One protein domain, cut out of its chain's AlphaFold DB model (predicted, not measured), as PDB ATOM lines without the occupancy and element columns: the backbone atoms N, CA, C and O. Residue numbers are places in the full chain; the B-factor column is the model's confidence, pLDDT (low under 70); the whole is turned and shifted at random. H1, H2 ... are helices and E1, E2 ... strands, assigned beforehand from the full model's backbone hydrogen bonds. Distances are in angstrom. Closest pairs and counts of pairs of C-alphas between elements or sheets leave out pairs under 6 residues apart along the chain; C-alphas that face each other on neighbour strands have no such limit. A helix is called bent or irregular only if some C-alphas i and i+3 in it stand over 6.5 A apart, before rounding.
ATOM      1  N   VAL A   2     226.914 167.935 198.597       83.31
ATOM      2  CA  VAL A   2     228.359 167.602 198.541       83.31
ATOM      3  C   VAL A   2     228.905 167.140 199.896       83.31
ATOM      4  O   VAL A   2     229.543 166.100 199.963       83.31
ATOM      5  N   LEU A   3     228.615 167.869 200.981       85.38
ATOM      6  CA  LEU A   3     229.063 167.484 202.328       85.38
ATOM      7  C   LEU A   3     228.437 166.161 202.797       85.38
ATOM      8  O   LEU A   3     229.124 165.356 203.415       85.38
ATOM      9  N   ASP A   4     227.172 165.914 202.447       83.56
ATOM     10  CA  ASP A   4     226.486 164.653 202.760       83.56
ATOM     11  C   ASP A   4     227.156 163.480 202.033       83.56
ATOM     12  O   ASP A   4     227.489 162.480 202.658       83.56
ATOM     13  N   ALA A   5     227.458 163.639 200.739       81.88
ATOM     14  CA  ALA A   5     228.179 162.635 199.958       81.88
ATOM     15  C   ALA A   5     229.595 162.379 200.508       81.88
ATOM     16  O   ALA A   5     230.042 161.234 200.544       81.88
ATOM     17  N   CYS A   6     230.297 163.418 200.978       82.56
ATOM     18  CA  CYS A   6     231.582 163.248 201.662       82.56
ATOM     19  C   CYS A   6     231.433 162.424 202.947       82.56
ATOM     20  O   CYS A   6     232.238 161.526 203.181       82.56
ATOM     21  N   ALA A   7     230.404 162.696 203.754       84.94
ATOM     22  CA  ALA A   7     230.140 161.950 204.981       84.94
ATOM     23  C   ALA A   7     229.796 160.476 204.697       84.94
ATOM     24  O   ALA A   7     230.343 159.588 205.348       84.94
ATOM     25  N   GLU A   8     228.959 160.208 203.690       85.56
ATOM     26  CA  GLU A   8     228.611 158.849 203.244       85.56
ATOM     27  C   GLU A   8     229.831 158.058 202.754       85.56
ATOM     28  O   GLU A   8     229.922 156.852 202.978       85.56
ATOM     29  N   GLN A   9     230.789 158.735 202.120       83.44
ATOM     30  CA  GLN A   9     232.035 158.133 201.637       83.44
ATOM     31  C   GLN A   9     233.163 158.127 202.683       83.44
ATOM     32  O   GLN A   9     234.262 157.657 202.389       83.44
ATOM     33  N   GLY A  10     232.921 158.641 203.895       89.19
ATOM     34  CA  GLY A  10     233.931 158.725 204.952       89.19
ATOM     35  C   GLY A  10     235.111 159.642 204.607       89.19
ATOM     36  O   GLY A  10     236.224 159.425 205.088       89.19
ATOM     37  N   LEU A  11     234.892 160.646 203.754       84.94
ATOM     38  CA  LEU A  11     235.919 161.599 203.344       84.94
ATOM     39  C   LEU A  11     236.140 162.653 204.431       84.94
ATOM     40  O   LEU A  11     235.198 163.280 204.916       84.94
ATOM     41  N   ASN A  12     237.406 162.891 204.770       87.00
ATOM     42  CA  ASN A  12     237.778 163.989 205.651       87.00
ATOM     43  C   ASN A  12     237.722 165.318 204.881       87.00
ATOM     44  O   ASN A  12     238.389 165.470 203.855       87.00
ATOM     45  N   VAL A  13     236.935 166.275 205.372       85.06
ATOM     46  CA  VAL A  13     236.786 167.600 204.759       85.06
ATOM     47  C   VAL A  13     237.772 168.551 205.423       85.06
ATOM     48  O   VAL A  13     237.633 168.877 206.598       85.06
ATOM     49  N   ALA A  14     238.782 168.977 204.669       85.75
ATOM     50  CA  ALA A  14     239.778 169.925 205.147       85.75
ATOM     51  C   ALA A  14     239.211 171.350 205.242       85.75
ATOM     52  O   ALA A  14     238.367 171.754 204.435       85.75
ATOM     53  N   ASP A  15     239.722 172.120 206.201       86.38
ATOM     54  CA  ASP A  15     239.369 173.529 206.345       86.38
ATOM     55  C   ASP A  15     239.949 174.363 205.201       86.38
ATOM     56  O   ASP A  15     241.122 174.261 204.835       86.38
ATOM     57  N   VAL A  16     239.107 175.237 204.653       89.00
ATOM     58  CA  VAL A  16     239.479 176.181 203.598       89.00
ATOM     59  C   VAL A  16     239.665 177.562 204.213       89.00
ATOM     60  O   VAL A  16     238.787 178.091 204.895       89.00
ATOM     61  N   SER A  17     240.808 178.177 203.933       93.44
ATOM     62  CA  SER A  17     241.120 179.550 204.337       93.44
ATOM     63  C   SER A  17     240.735 180.554 203.244       93.44
ATOM     64  O   SER A  17     240.525 180.172 202.095       93.44
ATOM     65  N   ALA A  18     240.637 181.844 203.582       92.00
ATOM     66  CA  ALA A  18     240.318 182.921 202.629       92.00
ATOM     67  C   ALA A  18     239.071 182.645 201.755       92.00
ATOM     68  O   ALA A  18     239.019 183.032 200.588       92.00
ATOM     69  N   SER A  19     238.079 181.947 202.320       92.56
ATOM     70  CA  SER A  19     236.848 181.601 201.616       92.56
ATOM     71  C   SER A  19     236.045 182.859 201.285       92.56
ATOM     72  O   SER A  19     235.793 183.694 202.157       92.56
ATOM     73  N   GLN A  20     235.649 182.995 200.023       93.69
ATOM     74  CA  GLN A  20     234.892 184.132 199.516       93.69
ATOM     75  C   GLN A  20     233.825 183.692 198.516       93.69
ATOM     76  O   GLN A  20     234.053 182.851 197.647       93.69
ATOM     77  N   SER A  21     232.653 184.316 198.612       94.81
ATOM     78  CA  SER A  21     231.588 184.135 197.631       94.81
ATOM     79  C   SER A  21     231.870 184.969 196.383       94.81
ATOM     80  O   SER A  21     232.089 186.179 196.459       94.81
ATOM     81  N   LEU A  22     231.828 184.327 195.220       92.00
ATOM     82  CA  LEU A  22     231.864 184.970 193.916       92.00
ATOM     83  C   LEU A  22     230.417 185.133 193.444       92.00
ATOM     84  O   LEU A  22     229.867 184.243 192.795       92.00
ATOM     85  N   THR A  23     229.784 186.261 193.776       90.88
ATOM     86  CA  THR A  23     228.359 186.512 193.487       90.88
ATOM     87  C   THR A  23     227.993 186.159 192.043       90.88
ATOM     88  O   THR A  23     228.606 186.657 191.098       90.88
ATOM     89  N   GLY A  24     227.005 185.271 191.883       90.62
ATOM     90  CA  GLY A  24     226.518 184.795 190.581       90.62
ATOM     91  C   GLY A  24     227.458 183.845 189.827       90.62
ATOM     92  O   GLY A  24     227.168 183.495 188.683       90.62
ATOM     93  N   ARG A  25     228.577 183.435 190.432       92.38
ATOM     94  CA  ARG A  25     229.621 182.608 189.805       92.38
ATOM     95  C   ARG A  25     229.972 181.375 190.621       92.38
ATOM     96  O   ARG A  25     230.129 180.316 190.032       92.38
ATOM     97  N   GLY A  26     230.062 181.484 191.944       92.75
ATOM     98  CA  GLY A  26     230.434 180.363 192.804       92.75
ATOM     99  C   GLY A  26     231.133 180.800 194.085       92.75
ATOM    100  O   GLY A  26     230.781 181.820 194.671       92.75
ATOM    101  N   ILE A  27     232.127 180.030 194.511       94.44
ATOM    102  CA  ILE A  27     232.928 180.257 195.716       94.44
ATOM    103  C   ILE A  27     234.409 180.054 195.390       94.44
ATOM    104  O   ILE A  27     234.754 179.234 194.542       94.44
ATOM    105  N   ALA A  28     235.287 180.789 196.059       94.88
ATOM    106  CA  ALA A  28     236.729 180.584 195.994       94.88
ATOM    107  C   ALA A  28     237.325 180.507 197.396       94.88
ATOM    108  O   ALA A  28     236.734 181.006 198.351       94.88
ATOM    109  N   GLY A  29     238.493 179.891 197.518       94.56
ATOM    110  CA  GLY A  29     239.225 179.792 198.773       94.56
ATOM    111  C   GLY A  29     240.593 179.153 198.583       94.56
ATOM    112  O   GLY A  29     240.970 178.762 197.479       94.56
ATOM    113  N   THR A  30     241.340 179.048 199.673       94.31
ATOM    114  CA  THR A  30     242.698 178.511 199.680       94.31
ATOM    115  C   THR A  30     242.767 177.264 200.547       94.31
ATOM    116  O   THR A  30     242.483 177.323 201.748       94.31
ATOM    117  N   LEU A  31     243.196 176.158 199.945       91.25
ATOM    118  CA  LEU A  31     243.417 174.873 200.605       91.25
ATOM    119  C   LEU A  31     244.875 174.455 200.409       91.25
ATOM    120  O   LEU A  31     245.334 174.384 199.272       91.25
ATOM    121  N   ASP A  32     245.610 174.220 201.496       89.88
ATOM    122  CA  ASP A  32     247.034 173.839 201.461       89.88
ATOM    123  C   ASP A  32     247.899 174.754 200.567       89.88
ATOM    124  O   ASP A  32     248.775 174.312 199.826       89.88
ATOM    125  N   GLY A  33     247.614 176.063 200.586       89.56
ATOM    126  CA  GLY A  33     248.297 177.067 199.757       89.56
ATOM    127  C   GLY A  33     247.849 177.121 198.290       89.56
ATOM    128  O   GLY A  33     248.321 177.980 197.544       89.56
ATOM    129  N   ARG A  34     246.918 176.261 197.870       92.75
ATOM    130  CA  ARG A  34     246.348 176.231 196.517       92.75
ATOM    131  C   ARG A  34     245.107 177.106 196.457       92.75
ATOM    132  O   ARG A  34     244.168 176.899 197.223       92.75
ATOM    133  N   GLN A  35     245.088 178.062 195.532       94.88
ATOM    134  CA  GLN A  35     243.913 178.894 195.282       94.88
ATOM    135  C   GLN A  35     242.937 178.130 194.397       94.88
ATOM    136  O   GLN A  35     243.234 177.848 193.235       94.88
ATOM    137  N   LEU A  36     241.785 177.784 194.957       94.69
ATOM    138  CA  LEU A  36     240.754 177.002 194.296       94.69
ATOM    139  C   LEU A  36     239.487 177.837 194.137       94.69
ATOM    140  O   LEU A  36     239.115 178.607 195.023       94.69
ATOM    141  N   ALA A  37     238.793 177.637 193.027       95.31
ATOM    142  CA  ALA A  37     237.470 178.187 192.799       95.31
ATOM    143  C   ALA A  37     236.530 177.090 192.305       95.31
ATOM    144  O   ALA A  37     236.889 176.289 191.444       95.31
ATOM    145  N   LEU A  38     235.326 177.056 192.859       95.06
ATOM    146  CA  LEU A  38     234.244 176.180 192.444       95.06
ATOM    147  C   LEU A  38     233.099 177.050 191.939       95.06
ATOM    148  O   LEU A  38     232.569 177.865 192.695       95.06
ATOM    149  N   GLY A  39     232.694 176.882 190.682       94.44
ATOM    150  CA  GLY A  39     231.658 177.743 190.121       94.44
ATOM    151  C   GLY A  39     231.048 177.285 188.810       94.44
ATOM    152  O   GLY A  39     231.378 176.240 188.269       94.44
ATOM    153  N   ASN A  40     230.105 178.073 188.314       92.88
ATOM    154  CA  ASN A  40     229.351 177.784 187.101       92.88
ATOM    155  C   ASN A  40     230.182 178.003 185.821       92.88
ATOM    156  O   ASN A  40     231.348 178.398 185.854       92.88
ATOM    157  N   ARG A  41     229.551 177.775 184.664       90.25
ATOM    158  CA  ARG A  41     230.152 177.987 183.339       90.25
ATOM    159  C   ARG A  41     230.721 179.399 183.150       90.25
ATOM    160  O   ARG A  41     231.803 179.537 182.593       90.25
ATOM    161  N   ARG A  42     230.068 180.430 183.692       92.00
ATOM    162  CA  ARG A  42     230.563 181.811 183.607       92.00
ATOM    163  C   ARG A  42     231.913 181.990 184.307       92.00
ATOM    164  O   ARG A  42     232.769 182.687 183.778       92.00
ATOM    165  N   LEU A  43     232.122 181.356 185.468       93.25
ATOM    166  CA  LEU A  43     233.429 181.380 186.133       93.25
ATOM    167  C   LEU A  43     234.512 180.790 185.221       93.25
ATOM    168  O   LEU A  43     235.571 181.387 185.069       93.25
ATOM    169  N   LEU A  44     234.236 179.638 184.606       92.75
ATOM    170  CA  LEU A  44     235.167 178.978 183.695       92.75
ATOM    171  C   LEU A  44     235.494 179.856 182.476       92.75
ATOM    172  O   LEU A  44     236.668 180.047 182.164       92.75
ATOM    173  N   GLU A  45     234.480 180.428 181.826       91.69
ATOM    174  CA  GLU A  45     234.649 181.323 180.673       91.69
ATOM    175  C   GLU A  45     235.522 182.542 181.018       91.69
ATOM    176  O   GLU A  45     236.423 182.886 180.255       91.69
ATOM    177  N   GLU A  46     235.325 183.143 182.199       91.12
ATOM    178  CA  GLU A  46     236.138 184.265 182.694       91.12
ATOM    179  C   GLU A  46     237.620 183.882 182.900       91.12
ATOM    180  O   GLU A  46     238.492 184.743 182.793       91.12
ATOM    181  N   THR A  47     237.929 182.603 183.157       89.38
ATOM    182  CA  THR A  47     239.322 182.127 183.271       89.38
ATOM    183  C   THR A  47     240.000 181.837 181.930       89.38
ATOM    184  O   THR A  47     241.222 181.698 181.893       89.38
ATOM    185  N   GLY A  48     239.237 181.715 180.837       90.44
ATOM    186  CA  GLY A  48     239.760 181.321 179.522       90.44
ATOM    187  C   GLY A  48     240.324 179.893 179.465       90.44
ATOM    188  O   GLY A  48     241.055 179.558 178.533       90.44
ATOM    189  N   LEU A  49     240.023 179.054 180.461       91.81
ATOM    190  CA  LEU A  49     240.529 177.688 180.543       91.81
ATOM    191  C   LEU A  49     239.755 176.731 179.640       91.81
ATOM    192  O   LEU A  49     238.530 176.779 179.553       91.81
ATOM    193  N   SER A  50     240.487 175.807 179.017       89.88
ATOM    194  CA  SER A  50     239.887 174.681 178.304       89.88
ATOM    195  C   SER A  50     239.432 173.605 179.287       89.88
ATOM    196  O   SER A  50     240.141 173.279 180.241       89.88
ATOM    197  N   THR A  51     238.265 173.022 179.024       88.75
ATOM    198  CA  THR A  51     237.730 171.865 179.754       88.75
ATOM    199  C   THR A  51     238.452 170.563 179.402       88.75
ATOM    200  O   THR A  51     238.335 169.592 180.149       88.75
ATOM    201  N   GLY A  52     239.217 170.542 178.303       89.31
ATOM    202  CA  GLY A  52     239.989 169.382 177.858       89.31
ATOM    203  C   GLY A  52     239.123 168.127 177.738       89.31
ATOM    204  O   GLY A  52     238.023 168.172 177.190       89.31
ATOM    205  N   ASP A  53     239.599 167.029 178.318       89.75
ATOM    206  CA  ASP A  53     238.940 165.716 178.282       89.75
ATOM    207  C   ASP A  53     237.556 165.700 178.963       89.75
ATOM    208  O   ASP A  53     236.759 164.787 178.753       89.75
ATOM    209  N   LEU A  54     237.235 166.716 179.775       91.25
ATOM    210  CA  LEU A  54     235.936 166.826 180.442       91.25
ATOM    211  C   LEU A  54     234.847 167.421 179.541       91.25
ATOM    212  O   LEU A  54     233.682 167.400 179.935       91.25
ATOM    213  N   ALA A  55     235.189 167.949 178.359       90.62
ATOM    214  CA  ALA A  55     234.240 168.608 177.460       90.62
ATOM    215  C   ALA A  55     233.062 167.701 177.071       90.62
ATOM    216  O   ALA A  55     231.904 168.101 177.203       90.62
ATOM    217  N   ASP A  56     233.351 166.466 176.657       91.19
ATOM    218  CA  ASP A  56     232.330 165.524 176.188       91.19
ATOM    219  C   ASP A  56     231.402 165.088 177.328       91.19
ATOM    220  O   ASP A  56     230.179 165.079 177.177       91.19
ATOM    221  N   SER A  57     231.972 164.795 178.504       90.38
ATOM    222  CA  SER A  57     231.194 164.425 179.696       90.38
ATOM    223  C   SER A  57     230.335 165.587 180.194       90.38
ATOM    224  O   SER A  57     229.175 165.394 180.555       90.38
ATOM    225  N   ALA A  58     230.881 166.806 180.180       90.88
ATOM    226  CA  ALA A  58     230.145 168.007 180.545       90.88
ATOM    227  C   ALA A  58     228.952 168.237 179.610       90.88
ATOM    228  O   ALA A  58     227.837 168.420 180.089       90.88
ATOM    229  N   SER A  59     229.166 168.142 178.297       91.50
ATOM    230  CA  SER A  59     228.103 168.283 177.295       91.50
ATOM    231  C   SER A  59     227.003 167.229 177.475       91.50
ATOM    232  O   SER A  59     225.817 167.561 177.480       91.50
ATOM    233  N   ALA A  60     227.380 165.966 177.711       91.25
ATOM    234  CA  ALA A  60     226.423 164.891 177.962       91.25
ATOM    235  C   ALA A  60     225.568 165.154 179.215       91.25
ATOM    236  O   ALA A  60     224.343 165.051 179.168       91.25
ATOM    237  N   TRP A  61     226.189 165.554 180.326       91.31
ATOM    238  CA  TRP A  61     225.461 165.848 181.563       91.31
ATOM    239  C   TRP A  61     224.628 167.131 181.493       91.31
ATOM    240  O   TRP A  61     223.535 167.162 182.058       91.31
ATOM    241  N   GLU A  62     225.086 168.167 180.787       89.44
ATOM    242  CA  GLU A  62     224.261 169.351 180.502       89.44
ATOM    243  C   GLU A  62     223.034 168.970 179.658       89.44
ATOM    244  O   GLU A  62     221.930 169.429 179.952       89.44
ATOM    245  N   ALA A  63     223.189 168.087 178.662       89.00
ATOM    246  CA  ALA A  63     222.078 167.592 177.845       89.00
ATOM    247  C   ALA A  63     221.064 166.753 178.648       89.00
ATOM    248  O   ALA A  63     219.875 166.747 178.329       89.00
ATOM    249  N   GLU A  64     221.503 166.096 179.724       88.38
ATOM    250  CA  GLU A  64     220.632 165.438 180.709       88.38
ATOM    251  C   GLU A  64     219.928 166.427 181.664       88.38
ATOM    252  O   GLU A  64     219.166 166.006 182.536       88.38
ATOM    253  N   GLY A  65     220.177 167.734 181.533       86.81
ATOM    254  CA  GLY A  65     219.604 168.770 182.395       86.81
ATOM    255  C   GLY A  65     220.296 168.903 183.753       86.81
ATOM    256  O   GLY A  65     219.727 169.490 184.676       86.81
ATOM    257  N   ARG A  66     221.514 168.365 183.910       90.31
ATOM    258  CA  ARG A  66     222.286 168.514 185.149       90.31
ATOM    259  C   ARG A  66     222.932 169.893 185.221       90.31
ATOM    260  O   ARG A  66     223.430 170.431 184.236       90.31
ATOM    261  N   THR A  67     222.989 170.443 186.427       89.19
ATOM    262  CA  THR A  67     223.734 171.671 186.714       89.19
ATOM    263  C   THR A  67     225.201 171.333 186.952       89.19
ATOM    264  O   THR A  67     225.516 170.563 187.857       89.19
ATOM    265  N   LEU A  68     226.110 171.926 186.178       93.00
ATOM    266  CA  LEU A  68     227.549 171.713 186.345       93.00
ATOM    267  C   LEU A  68     228.203 172.794 187.212       93.00
ATOM    268  O   LEU A  68     227.902 173.982 187.086       93.00
ATOM    269  N   SER A  69     229.144 172.391 188.065       93.62
ATOM    270  CA  SER A  69     230.078 173.290 188.753       93.62
ATOM    271  C   SER A  69     231.517 172.841 188.539       93.62
ATOM    272  O   SER A  69     231.881 171.725 188.888       93.62
ATOM    273  N   TRP A  70     232.336 173.719 187.981       95.31
ATOM    274  CA  TRP A  70     233.732 173.507 187.636       95.31
ATOM    275  C   TRP A  70     234.636 173.821 188.817       95.31
ATOM    276  O   TRP A  70     234.536 174.903 189.398       95.31
ATOM    277  N   LEU A  71     235.525 172.887 189.145       95.12
ATOM    278  CA  LEU A  71     236.598 173.090 190.105       95.12
ATOM    279  C   LEU A  71     237.857 173.510 189.351       95.12
ATOM    280  O   LEU A  71     238.369 172.772 188.507       95.12
ATOM    281  N   ILE A  72     238.358 174.692 189.674       95.88
ATOM    282  CA  ILE A  72     239.472 175.345 188.997       95.88
ATOM    283  C   ILE A  72     240.551 175.652 190.027       95.88
ATOM    284  O   ILE A  72     240.269 176.158 191.112       95.88
ATOM    285  N   GLU A  73     241.797 175.380 189.671       95.50
ATOM    286  CA  GLU A  73     242.956 175.940 190.353       95.50
ATOM    287  C   GLU A  73     243.312 177.266 189.684       95.50
ATOM    288  O   GLU A  73     243.446 177.317 188.463       95.50
ATOM    289  N   GLN A  74     243.422 178.345 190.461       91.62
ATOM    290  CA  GLN A  74     243.637 179.705 189.952       91.62
ATOM    291  C   GLN A  74     245.121 180.099 189.879       91.62
ATOM    292  O   GLN A  74     245.453 181.083 189.224       91.62
ATOM    293  N   GLY A  75     246.034 179.342 190.498       82.31
ATOM    294  CA  GLY A  75     247.468 179.634 190.429       82.31
ATOM    295  C   GLY A  75     248.368 178.516 190.973       82.31
ATOM    296  O   GLY A  75     247.875 177.642 191.685       82.31
ATOM    297  N   PRO A  76     249.685 178.533 190.657       80.88
ATOM    298  CA  PRO A  76     250.375 179.436 189.716       80.88
ATOM    299  C   PRO A  76     250.138 179.103 188.231       80.88
ATOM    300  O   PRO A  76     250.392 179.941 187.373       80.88
ATOM    301  N   GLN A  77     249.638 177.905 187.918       88.81
ATOM    302  CA  GLN A  77     249.218 177.515 186.570       88.81
ATOM    303  C   GLN A  77     247.722 177.212 186.591       88.81
ATOM    304  O   GLN A  77     247.334 176.169 187.124       88.81
ATOM    305  N   PRO A  78     246.884 178.117 186.059       91.81
ATOM    306  CA  PRO A  78     245.450 177.922 186.083       91.81
ATOM    307  C   PRO A  78     245.048 176.675 185.295       91.81
ATOM    308  O   PRO A  78     245.550 176.447 184.193       91.81
ATOM    309  N   ARG A  79     244.158 175.858 185.858       94.50
ATOM    310  CA  ARG A  79     243.650 174.647 185.193       94.50
ATOM    311  C   ARG A  79     242.332 174.181 185.790       94.50
ATOM    312  O   ARG A  79     242.065 174.381 186.974       94.50
ATOM    313  N   VAL A  80     241.545 173.494 184.973       95.12
ATOM    314  CA  VAL A  80     240.377 172.746 185.439       95.12
ATOM    315  C   VAL A  80     240.865 171.473 186.129       95.12
ATOM    316  O   VAL A  80     241.626 170.703 185.550       95.12
ATOM    317  N   LEU A  81     240.450 171.267 187.378       93.12
ATOM    318  CA  LEU A  81     240.745 170.054 188.150       93.12
ATOM    319  C   LEU A  81     239.647 169.001 188.010       93.12
ATOM    320  O   LEU A  81     239.895 167.816 188.205       93.12
ATOM    321  N   GLY A  82     238.425 169.437 187.721       92.88
ATOM    322  CA  GLY A  82     237.266 168.565 187.649       92.88
ATOM    323  C   GLY A  82     235.972 169.354 187.600       92.88
ATOM    324  O   GLY A  82     235.965 170.585 187.514       92.88
ATOM    325  N   LEU A  83     234.863 168.630 187.686       92.75
ATOM    326  CA  LEU A  83     233.540 169.221 187.760       92.75
ATOM    327  C   LEU A  83     232.605 168.349 188.597       92.75
ATOM    328  O   LEU A  83     232.778 167.135 188.694       92.75
ATOM    329  N   PHE A  84     231.593 168.981 189.170       90.81
ATOM    330  CA  PHE A  84     230.470 168.339 189.833       90.81
ATOM    331  C   PHE A  84     229.243 168.482 188.943       90.81
ATOM    332  O   PHE A  84     228.919 169.591 188.517       90.81
ATOM    333  N   ALA A  85     228.554 167.374 188.681       90.69
ATOM    334  CA  ALA A  85     227.289 167.363 187.958       90.69
ATOM    335  C   ALA A  85     226.145 167.105 188.943       90.69
ATOM    336  O   ALA A  85     225.949 165.984 189.413       90.69
ATOM    337  N   PHE A  86     225.391 168.152 189.258       87.06
ATOM    338  CA  PHE A  86     224.227 168.082 190.131       87.06
ATOM    339  C   PHE A  86     222.982 167.788 189.301       87.06
ATOM    340  O   PHE A  86     222.559 168.606 188.487       87.06
ATOM    341  N   GLY A  87     222.389 166.621 189.514       82.00
ATOM    342  CA  GLY A  87     221.085 166.262 188.970       82.00
ATOM    343  C   GLY A  87     220.196 165.731 190.081       82.00
ATOM    344  O   GLY A  87     220.682 165.085 191.012       82.00
ATOM    345  N   ASP A  88     218.898 165.996 189.986       68.25
ATOM    346  CA  ASP A  88     217.936 165.364 190.876       68.25
ATOM    347  C   ASP A  88     217.842 163.876 190.547       68.25
ATOM    348  O   ASP A  88     217.644 163.469 189.401       68.25
ATOM    349  N   THR A  89     217.934 163.040 191.577       60.62
ATOM    350  CA  THR A  89     217.483 161.656 191.441       60.62
ATOM    351  C   THR A  89     215.960 161.695 191.348       60.62
ATOM    352  O   THR A  89     215.304 162.215 192.255       60.62
ATOM    353  N   LEU A  90     215.379 161.185 190.257       55.47
ATOM    354  CA  LEU A  90     213.922 161.112 190.114       55.47
ATOM    355  C   LEU A  90     213.333 160.404 191.340       55.47
ATOM    356  O   LEU A  90     213.618 159.232 191.588       55.47
ATOM    357  N   LYS A  91     212.503 161.113 192.115       49.25
ATOM    358  CA  LYS A  91     211.816 160.510 193.263       49.25
ATOM    359  C   LYS A  91     210.943 159.340 192.782       49.25
ATOM    360  O   LYS A  91     210.272 159.483 191.749       49.25
ATOM    361  N   PRO A  92     210.873 158.215 193.523       45.47
ATOM    362  CA  PRO A  92     209.890 157.175 193.237       45.47
ATOM    363  C   PRO A  92     208.488 157.805 193.264       45.47
ATOM    364  O   PRO A  92     208.083 158.396 194.261       45.47
ATOM    365  N   GLY A  93     207.787 157.760 192.127       51.72
ATOM    366  CA  GLY A  93     206.478 158.404 191.936       51.72
ATOM    367  C   GLY A  93     206.457 159.579 190.950       51.72
ATOM    368  O   GLY A  93     205.377 159.953 190.498       51.72
ATOM    369  N   ALA A  94     207.608 160.119 190.527       59.56
ATOM    370  CA  ALA A  94     207.658 161.199 189.530       59.56
ATOM    371  C   ALA A  94     207.000 160.795 188.192       59.56
ATOM    372  O   ALA A  94     206.252 161.565 187.593       59.56
ATOM    373  N   LEU A  95     207.202 159.542 187.772       63.31
ATOM    374  CA  LEU A  95     206.579 158.962 186.577       63.31
ATOM    375  C   LEU A  95     205.046 158.896 186.692       63.31
ATOM    376  O   LEU A  95     204.342 159.306 185.770       63.31
ATOM    377  N   GLN A  96     204.528 158.447 187.839       70.31
ATOM    378  CA  GLN A  96     203.086 158.404 188.115       70.31
ATOM    379  C   GLN A  96     202.480 159.807 188.204       70.31
ATOM    380  O   GLN A  96     201.383 160.029 187.695       70.31
ATOM    381  N   ALA A  97     203.201 160.773 188.779       68.19
ATOM    382  CA  ALA A  97     202.764 162.164 188.836       68.19
ATOM    383  C   ALA A  97     202.650 162.779 187.432       68.19
ATOM    384  O   ALA A  97     201.618 163.365 187.105       68.19
ATOM    385  N   ILE A  98     203.648 162.580 186.561       72.38
ATOM    386  CA  ILE A  98     203.587 163.049 185.166       72.38
ATOM    387  C   ILE A  98     202.445 162.366 184.402       72.38
ATOM    388  O   ILE A  98     201.723 163.036 183.663       72.38
ATOM    389  N   GLN A  99     202.236 161.060 184.586       75.31
ATOM    390  CA  GLN A  99     201.113 160.343 183.965       75.31
ATOM    391  C   GLN A  99     199.756 160.888 184.432       75.31
ATOM    392  O   GLN A  99     198.876 161.118 183.604       75.31
ATOM    393  N   ALA A 100     199.599 161.161 185.730       77.00
ATOM    394  CA  ALA A 100     198.378 161.736 186.286       77.00
ATOM    395  C   ALA A 100     198.111 163.159 185.765       77.00
ATOM    396  O   ALA A 100     196.967 163.496 185.463       77.00
ATOM    397  N   LEU A 101     199.150 163.987 185.609       76.81
ATOM    398  CA  LEU A 101     199.020 165.331 185.034       76.81
ATOM    399  C   LEU A 101     198.642 165.281 183.547       76.81
ATOM    400  O   LEU A 101     197.713 165.976 183.135       76.81
ATOM    401  N   LYS A 102     199.280 164.396 182.765       74.88
ATOM    402  CA  LYS A 102     198.928 164.161 181.353       74.88
ATOM    403  C   LYS A 102     197.488 163.675 181.195       74.88
ATOM    404  O   LYS A 102     196.769 164.200 180.353       74.88
ATOM    405  N   ALA A 103     197.039 162.738 182.033       81.06
ATOM    406  CA  ALA A 103     195.653 162.260 182.030       81.06
ATOM    407  C   ALA A 103     194.642 163.383 182.330       81.06
ATOM    408  O   ALA A 103     193.512 163.366 181.848       81.06
ATOM    409  N   ARG A 104     195.064 164.397 183.092       82.25
ATOM    410  CA  ARG A 104     194.267 165.587 183.411       82.25
ATOM    411  C   ARG A 104     194.404 166.713 182.381       82.25
ATOM    412  O   ARG A 104     193.868 167.787 182.624       82.25
ATOM    413  N   HIS A 105     195.080 166.475 181.252       78.94
ATOM    414  CA  HIS A 105     195.338 167.467 180.200       78.94
ATOM    415  C   HIS A 105     196.077 168.719 180.705       78.94
ATOM    416  O   HIS A 105     195.939 169.804 180.144       78.94
TER     417      HIS A 105
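This is residues 2 to 105 of the 110 residues of the protein "HAD family hydrolase" of Pseudomonas sp. K5002 (UniProt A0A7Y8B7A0). A twisted five-stranded sheet has H2 and H3 over one face, and residues 89 to 105, which include H4, stick out from this body as a long arm. Residues 4 to 10, of which 4 to 8 belong to H1, also stand free. The printed part has 104 residues, with four named helices and five named strands in the order H1 E1 E2 E3 H2 H3 E4 E5 H4; the sheet, E1 - E2 - E3 - E4 - E5, is antiparallel, and the class is mixed. The whole is loose, with a radius of gyration of the C-alphas of 17.6 A and spans of 58 by 32 by 27 A.

H1, residues 2 to 8, is not on the sheet. E1, residues 17 to 22, E2, 26 to 31, and E3, 34 to 39, form a meander, each strand the antiparallel neighbour of the one before; N 20 and O 28 are 2.8 A apart, N 29 and O 36 2.9 A. H2, residues 41 to 47, is on the sheet at a height of 8.3 A and touches E4, residues 67 to 73, closest at the C-alphas of Leu 44 and Trp 70, 6.9 A. H3, residues 52 to 63, has a height of 9.7 A over the sheet and touches E5, residues 79 to 86, closest at the C-alphas of Trp 61 and Ala 85, 6.8 A. H2 and H3 make two layers with the sheet, helices on one face, but are apart from each other. Between the antiparallel neighbours E3 and E4, N 37 and O 72 are within hydrogen-bond range at 2.8 A, and in the hairpin E4 and E5, N 69 and O 84 are within hydrogen-bond range at 2.8 A. H4, residues 94 to 103, is not on the sheet. Every O i to N i+4 pair is within hydrogen-bond range in H1, H2 and H4; in H3 6 of 8 are.

H1 begins at C-alpha 2 (228.359, 167.602, 198.541). H3 measures 18.0 A and is only just irregular, with C-alphas 53 and 56 6.9 A apart. E4 measures 20.0 A and E5 21.1 A; H4 ends at C-alpha 103 (195.653, 162.260, 182.030).

The two C-alphas farthest apart, those of Pro 76 and Arg 104, are 58.1 A apart. The printed part has no cut and no long link. Residues 88 to 95 and 97 have pLDDT under 70.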